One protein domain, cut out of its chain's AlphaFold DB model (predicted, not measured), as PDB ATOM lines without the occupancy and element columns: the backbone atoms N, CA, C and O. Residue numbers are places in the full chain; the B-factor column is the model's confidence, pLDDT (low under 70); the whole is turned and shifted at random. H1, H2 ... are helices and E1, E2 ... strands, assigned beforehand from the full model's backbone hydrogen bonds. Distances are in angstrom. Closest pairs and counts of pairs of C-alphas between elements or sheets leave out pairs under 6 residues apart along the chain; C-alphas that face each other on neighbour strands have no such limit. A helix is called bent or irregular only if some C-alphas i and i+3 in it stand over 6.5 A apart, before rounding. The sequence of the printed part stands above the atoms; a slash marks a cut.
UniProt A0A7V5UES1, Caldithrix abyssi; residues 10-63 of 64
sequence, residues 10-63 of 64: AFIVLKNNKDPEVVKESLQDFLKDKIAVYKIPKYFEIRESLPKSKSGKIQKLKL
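This is residues 10 to 63 of the 64 residues of a protein of Caldithrix abyssi (UniProt A0A7V5UES1). Little regular structure: a short two-strand ribbon, E1 beside E2, has helix H1 on one side and, on the other, a long loop, residues 47 to 63, that runs out and folds back. The printed part has 54 residues, with one named helix and two named strands in the order E1, H1, E2; the sheet, E1 then E2, is parallel. The class is mixed, with 20 residues in named elements. The whole is loose, radius of gyration of the C-alphas 12.9 A, spanning 37 by 27 by 15 A.

E2 is residues 43 to 46, 10.0 A long, with C-alpha 46 at (178.337, -24.260, 34.929). E1 is residues 10 to 12, 6.3 A, from C-alpha 10 at (183.120, -27.295, 28.773). H1 is residues 20 to 32, 19.2 A; it is irregular, only just, with C-alphas 25 and 28 6.6 A apart.

E1 and E2 are parallel neighbours at 16 degrees; N 10 and O 43, 2.8 A apart, are within hydrogen-bond range. E1, H1 and E2 make a strand-helix-strand unit, two parallel strands joined through a helix, with a right-handed crossover. The closest C-alphas of H1 and E2, Lys 24 and Phe 44, are 6.6 A apart. In H1, 7 of 9 O i to N i+4 pairs are within hydrogen-bond range.

The farthest C-alphas, Asp 33 and Lys 54, are 37.0 A apart. The printed part has no cut; both links are short. No printed residue is under 70 in pLDDT.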
ATOM      1  N   ALA A  10     183.645 -26.250  27.907       94.19
ATOM      2  CA  ALA A  10     183.120 -27.295  28.773       94.19
ATOM      3  C   ALA A  10     181.826 -26.843  29.454       94.19
ATOM      4  O   ALA A  10     181.785 -25.796  30.097       94.19
ATOM      5  N   PHE A  11     180.786 -27.672  29.348       94.94
ATOM      6  CA  PHE A  11     179.518 -27.509  30.058       94.94
ATOM      7  C   PHE A  11     179.479 -28.476  31.235       94.94
ATOM      8  O   PHE A  11     179.599 -29.689  31.045       94.94
ATOM      9  N   ILE A  12     179.329 -27.945  32.442       93.75
ATOM     10  CA  ILE A  12     179.513 -28.692  33.686       93.75
ATOM     11  C   ILE A  12     178.242 -28.586  34.520       93.75
ATOM     12  O   ILE A  12     177.685 -27.509  34.689       93.75
ATOM     13  N   VAL A  13     177.803 -29.715  35.068       93.06
ATOM     14  CA  VAL A  13     176.795 -29.749  36.131       93.06
ATOM     15  C   VAL A  13     177.500 -30.247  37.378       93.06
ATOM     16  O   VAL A  13     178.060 -31.349  37.377       93.06
ATOM     17  N   LEU A  14     177.521 -29.422  38.419       92.31
ATOM     18  CA  LEU A  14     178.177 -29.776  39.668       92.31
ATOM     19  C   LEU A  14     177.353 -30.815  40.420       92.31
ATOM     20  O   LEU A  14     176.126 -30.756  40.476       92.31
ATOM     21  N   LYS A  15     178.053 -31.785  41.005       86.00
ATOM     22  CA  LYS A  15     177.462 -32.655  42.017       86.00
ATOM     23  C   LYS A  15     177.643 -31.974  43.369       86.00
ATOM     24  O   LYS A  15     178.775 -31.639  43.723       86.00
ATOM     25  N   ASN A  16     176.544 -31.855  44.116       77.81
ATOM     26  CA  ASN A  16     176.442 -31.202  45.429       77.81
ATOM     27  C   ASN A  16     176.494 -29.661  45.336       77.81
ATOM     28  O   ASN A  16     176.916 -29.128  44.313       77.81
ATOM     29  N   ASN A  17     176.079 -28.957  46.401       74.50
ATOM     30  CA  ASN A  17     176.097 -27.483  46.530       74.50
ATOM     31  C   ASN A  17     177.530 -26.915  46.622       74.50
ATOM     32  O   ASN A  17     177.862 -26.162  47.533       74.50
ATOM     33  N   LYS A  18     178.420 -27.333  45.719       82.94
ATOM     34  CA  LYS A  18     179.743 -26.738  45.577       82.94
ATOM     35  C   LYS A  18     179.606 -25.379  44.912       82.94
ATOM     36  O   LYS A  18     178.820 -25.234  43.979       82.94
ATOM     37  N   ASP A  19     180.412 -24.435  45.375       86.69
ATOM     38  CA  ASP A  19     180.468 -23.099  44.804       86.69
ATOM     39  C   ASP A  19     180.969 -23.158  43.344       86.69
ATOM     40  O   ASP A  19     182.079 -23.652  43.095       86.69
ATOM     41  N   PRO A  20     180.162 -22.701  42.369       86.12
ATOM     42  CA  PRO A  20     180.550 -22.654  40.968       86.12
ATOM     43  C   PRO A  20     181.836 -21.876  40.692       86.12
ATOM     44  O   PRO A  20     182.614 -22.294  39.832       86.12
ATOM     45  N   GLU A  21     182.077 -20.772  41.396       85.69
ATOM     46  CA  GLU A  21     183.221 -19.899  41.123       85.69
ATOM     47  C   GLU A  21     184.526 -20.573  41.538       85.69
ATOM     48  O   GLU A  21     185.436 -20.725  40.720       85.69
ATOM     49  N   VAL A  22     184.552 -21.136  42.749       85.50
ATOM     50  CA  VAL A  22     185.697 -21.897  43.275       85.50
ATOM     51  C   VAL A  22     186.043 -23.082  42.369       85.50
ATOM     52  O   VAL A  22     187.212 -23.386  42.108       85.50
ATOM     53  N   VAL A  23     185.025 -23.781  41.860       87.44
ATOM     54  CA  VAL A  23     185.246 -24.914  40.955       87.44
ATOM     55  C   VAL A  23     185.788 -24.444  39.608       87.44
ATOM     56  O   VAL A  23     186.666 -25.100  39.053       87.44
ATOM     57  N   LYS A  24     185.301 -23.320  39.080       85.62
ATOM     58  CA  LYS A  24     185.755 -22.773  37.799       85.62
ATOM     59  C   LYS A  24     187.226 -22.356  37.845       85.62
ATOM     60  O   LYS A  24     187.961 -22.686  36.918       85.62
ATOM     61  N   GLU A  25     187.644 -21.682  38.913       86.25
ATOM     62  CA  GLU A  25     189.029 -21.229  39.099       86.25
ATOM     63  C   GLU A  25     190.001 -22.406  39.226       86.25
ATOM     64  O   GLU A  25     191.045 -22.433  38.578       86.25
ATOM     65  N   SER A  26     189.621 -23.434  39.986       89.44
ATOM     66  CA  SER A  26     190.471 -24.611  40.203       89.44
ATOM     67  C   SER A  26     190.475 -25.613  39.041       89.44
ATOM     68  O   SER A  26     191.400 -26.423  38.928       89.44
ATOM     69  N   LEU A  27     189.468 -25.591  38.156       89.94
ATOM     70  CA  LEU A  27     189.323 -26.609  37.109       89.94
ATOM     71  C   LEU A  27     190.466 -26.589  36.098       89.94
ATOM     72  O   LEU A  27     190.885 -27.641  35.615       89.94
ATOM     73  N   GLN A  28     190.938 -25.395  35.746       88.69
ATOM     74  CA  GLN A  28     191.998 -25.249  34.761       88.69
ATOM     75  C   GLN A  28     193.301 -25.856  35.283       88.69
ATOM     76  O   GLN A  28     193.935 -26.629  34.567       88.69
ATOM     77  N   ASP A  29     193.655 -25.568  36.535       91.06
ATOM     78  CA  ASP A  29     194.839 -26.128  37.188       91.06
ATOM     79  C   ASP A  29     194.729 -27.640  37.355       91.06
ATOM     80  O   ASP A  29     195.661 -28.364  37.015       91.06
ATOM     81  N   PHE A  30     193.552 -28.141  37.740       91.88
ATOM     82  CA  PHE A  30     193.298 -29.579  37.812       91.88
ATOM     83  C   PHE A  30     193.527 -30.301  36.471       91.88
ATOM     84  O   PHE A  30     193.983 -31.446  36.451       91.88
ATOM     85  N   LEU A  31     193.206 -29.658  35.343       93.56
ATOM     86  CA  LEU A  31     193.359 -30.253  34.013       93.56
ATOM     87  C   LEU A  31     194.796 -30.199  33.477       93.56
ATOM     88  O   LEU A  31     195.142 -31.062  32.666       93.56
ATOM     89  N   LYS A  32     195.634 -29.253  33.930       91.06
ATOM     90  CA  LYS A  32     197.033 -29.108  33.471       91.06
ATOM     91  C   LYS A  32     197.852 -30.386  33.656       91.06
ATOM     92  O   LYS A  32     198.619 -30.738  32.766       91.06
ATOM     93  N   ASP A  33     197.613 -31.119  34.741       92.94
ATOM     94  CA  ASP A  33     198.338 -32.359  35.056       92.94
ATOM     95  C   ASP A  33     197.673 -33.624  34.485       92.94
ATOM     96  O   ASP A  33     198.167 -34.739  34.664       92.94
ATOM     97  N   LYS A  34     196.514 -33.488  33.828       94.12
ATOM     98  CA  LYS A  34     195.708 -34.623  33.341       94.12
ATOM     99  C   LYS A  34     195.688 -34.740  31.827       94.12
ATOM    100  O   LYS A  34     195.561 -35.847  31.307       94.12
ATOM    101  N   ILE A  35     195.755 -33.617  31.119       94.06
ATOM    102  CA  ILE A  35     195.645 -33.564  29.662       94.06
ATOM    103  C   ILE A  35     196.628 -32.544  29.088       94.06
ATOM    104  O   ILE A  35     197.051 -31.613  29.760       94.06
ATOM    105  N   ALA A  36     196.970 -32.704  27.810       91.75
ATOM    106  CA  ALA A  36     197.812 -31.738  27.115       91.75
ATOM    107  C   ALA A  36     197.172 -30.338  27.107       91.75
ATOM    108  O   ALA A  36     195.961 -30.211  26.924       91.75
ATOM    109  N   VAL A  37     198.001 -29.297  27.226       88.69
ATOM    110  CA  VAL A  37     197.578 -27.891  27.387       88.69
ATOM    111  C   VAL A  37     196.572 -27.440  26.323       88.69
ATOM    112  O   VAL A  37     195.591 -26.780  26.645       88.69
ATOM    113  N   TYR A  38     196.745 -27.857  25.066       87.44
ATOM    114  CA  TYR A  38     195.837 -27.493  23.970       87.44
ATOM    115  C   TYR A  38     194.439 -28.137  24.064       87.44
ATOM    116  O   TYR A  38     193.521 -27.707  23.369       87.44
ATOM    117  N   LYS A  39     194.258 -29.173  24.895       90.25
ATOM    118  CA  LYS A  39     192.958 -29.820  25.145       90.25
ATOM    119  C   LYS A  39     192.191 -29.183  26.301       90.25
ATOM    120  O   LYS A  39     191.033 -29.536  26.516       90.25
ATOM    121  N   ILE A  40     192.826 -28.290  27.059       92.62
ATOM    122  CA  ILE A  40     192.189 -27.610  28.184       92.62
ATOM    123  C   ILE A  40     191.157 -26.618  27.621       92.62
ATOM    124  O   ILE A  40     191.520 -25.764  26.809       92.62
ATOM    125  N   PRO A  41     189.872 -26.719  28.012       93.12
ATOM    126  CA  PRO A  41     188.858 -25.769  27.577       93.12
ATOM    127  C   PRO A  41     189.215 -24.343  27.986       93.12
ATOM    128  O   PRO A  41     189.599 -24.098  29.126       93.12
ATOM    129  N   LYS A  42     189.046 -23.394  27.060       89.44
ATOM    130  CA  LYS A  42     189.207 -21.962  27.361       89.44
ATOM    131  C   LYS A  42     188.006 -21.411  28.128       89.44
ATOM    132  O   LYS A  42     188.133 -20.440  28.863       89.44
ATOM    133  N   TYR A  43     186.841 -22.035  27.954       90.44
ATOM    134  CA  TYR A  43     185.596 -21.613  28.582       90.44
ATOM    135  C   TYR A  43     184.973 -22.749  29.385       90.44
ATOM    136  O   TYR A  43     184.822 -23.868  28.891       90.44
ATOM    137  N   PHE A  44     184.546 -22.422  30.600       92.69
ATOM    138  CA  PHE A  44     183.806 -23.307  31.489       92.69
ATOM    139  C   PHE A  44     182.466 -22.660  31.815       92.69
ATOM    140  O   PHE A  44     182.420 -21.535  32.317       92.69
ATOM    141  N   GLU A  45     181.382 -23.366  31.513       92.44
ATOM    142  CA  GLU A  45     180.018 -22.933  31.785       92.44
ATOM    143  C   GLU A  45     179.348 -23.929  32.725       92.44
ATOM    144  O   GLU A  45     179.123 -25.092  32.374       92.44
ATOM    145  N   ILE A  46     179.038 -23.464  33.930       92.06
ATOM    146  CA  ILE A  46     178.337 -24.260  34.929       92.06
ATOM    147  C   ILE A  46     176.836 -24.047  34.744       92.06
ATOM    148  O   ILE A  46     176.372 -22.918  34.601       92.06
ATOM    149  N   ARG A  47     176.081 -25.143  34.715       91.31
ATOM    150  CA  ARG A  47     174.623 -25.156  34.573       91.31
ATOM    151  C   ARG A  47     174.010 -26.029  35.656       91.31
ATOM    152  O   ARG A  47     174.623 -26.994  36.105       91.31
ATOM    153  N   GLU A  48     172.758 -25.756  35.995       89.69
ATOM    154  CA  GLU A  48     171.971 -26.635  36.869       89.69
ATOM    155  C   GLU A  48     171.666 -27.979  36.194       89.69
ATOM    156  O   GLU A  48     171.610 -29.025  36.837       89.69
ATOM    157  N   SER A  49     171.483 -27.971  34.871       92.12
ATOM    158  CA  SER A  49     171.223 -29.183  34.102       92.12
ATOM    159  C   SER A  49     171.722 -29.089  32.660       92.12
ATOM    160  O   SER A  49     171.868 -28.012  32.078       92.12
ATOM    161  N   LEU A  50     171.988 -30.256  32.067       94.56
ATOM    162  CA  LEU A  50     172.258 -30.380  30.635       94.56
ATOM    163  C   LEU A  50     170.958 -30.679  29.882       94.56
ATOM    164  O   LEU A  50     170.135 -31.451  30.381       94.56
ATOM    165  N   PRO A  51     170.786 -30.151  28.656       94.69
ATOM    166  CA  PRO A  51     169.613 -30.435  27.850       94.69
ATOM    167  C   PRO A  51     169.588 -31.924  27.497       94.69
ATOM    168  O   PRO A  51     170.536 -32.451  26.909       94.69
ATOM    169  N   LYS A  52     168.497 -32.608  27.843       95.12
ATOM    170  CA  LYS A  52     168.307 -34.041  27.583       95.12
ATOM    171  C   LYS A  52     167.122 -34.288  26.655       95.12
ATOM    172  O   LYS A  52     166.173 -33.511  26.613       95.12
ATOM    173  N   SER A  53     167.189 -35.335  25.837       94.19
ATOM    174  CA  SER A  53     166.046 -35.856  25.075       94.19
ATOM    175  C   SER A  53     165.026 -36.502  26.014       94.19
ATOM    176  O   SER A  53     165.326 -36.772  27.175       94.19
ATOM    177  N   LYS A  54     163.839 -36.835  25.488       92.62
ATOM    178  CA  LYS A  54     162.836 -37.632  26.221       92.62
ATOM    179  C   LYS A  54     163.393 -38.976  26.720       92.62
ATOM    180  O   LYS A  54     162.956 -39.476  27.742       92.62
ATOM    181  N   SER A  55     164.389 -39.530  26.026       93.50
ATOM    182  CA  SER A  55     165.110 -40.752  26.404       93.50
ATOM    183  C   SER A  55     166.340 -40.514  27.295       93.50
ATOM    184  O   SER A  55     167.113 -41.437  27.525       93.50
ATOM    185  N   GLY A  56     166.573 -39.284  27.765       92.00
ATOM    186  CA  GLY A  56     167.667 -38.944  28.680       92.00
ATOM    187  C   GLY A  56     169.030 -38.675  28.026       92.00
ATOM    188  O   GLY A  56     169.976 -38.324  28.733       92.00
ATOM    189  N   LYS A  57     169.155 -38.782  26.695       94.12
ATOM    190  CA  LYS A  57     170.415 -38.513  25.973       94.12
ATOM    191  C   LYS A  57     170.719 -37.016  25.948       94.12
ATOM    192  O   LYS A  57     169.822 -36.213  25.711       94.12
ATOM    193  N   ILE A  58     171.983 -36.633  26.130       94.81
ATOM    194  CA  ILE A  58     172.402 -35.223  26.081       94.81
ATOM    195  C   ILE A  58     172.246 -34.676  24.656       94.81
ATOM    196  O   ILE A  58     172.777 -35.237  23.697       94.81
ATOM    197  N   GLN A  59     171.553 -33.547  24.519       94.44
ATOM    198  CA  GLN A  59     171.356 -32.849  23.251       94.44
ATOM    199  C   GLN A  59     172.519 -31.885  22.987       94.44
ATOM    200  O   GLN A  59     172.409 -30.684  23.229       94.44
ATOM    201  N   LYS A  60     173.636 -32.408  22.465       91.69
ATOM    202  CA  LYS A  60     174.856 -31.620  22.193       91.69
ATOM    203  C   LYS A  60     174.620 -30.408  21.281       91.69
ATOM    204  O   LYS A  60     175.247 -29.385  21.482       91.69
ATOM    205  N   LEU A  61     173.671 -30.479  20.345       91.00
ATOM    206  CA  LEU A  61     173.335 -29.365  19.440       91.00
ATOM    207  C   LEU A  61     172.825 -28.103  20.163       91.00
ATOM    208  O   LEU A  61     172.906 -27.011  19.609       91.00
ATOM    209  N   LYS A  62     172.305 -28.251  21.388       89.00
ATOM    210  CA  LYS A  62     171.856 -27.142  22.248       89.00
ATOM    211  C   LYS A  62     172.970 -26.585  23.146       89.00
ATOM    212  O   LYS A  62     172.711 -25.717  23.975       89.00
ATOM    213  N   LEU A  63     174.183 -27.120  23.028       89.38
ATOM    214  CA  LEU A  63     175.372 -26.716  23.769       89.38
ATOM    215  C   LEU A  63     176.347 -26.077  22.769       89.38
ATOM    216  O   LEU A  63     177.027 -26.796  22.040       89.38
TER     217      LEU A  63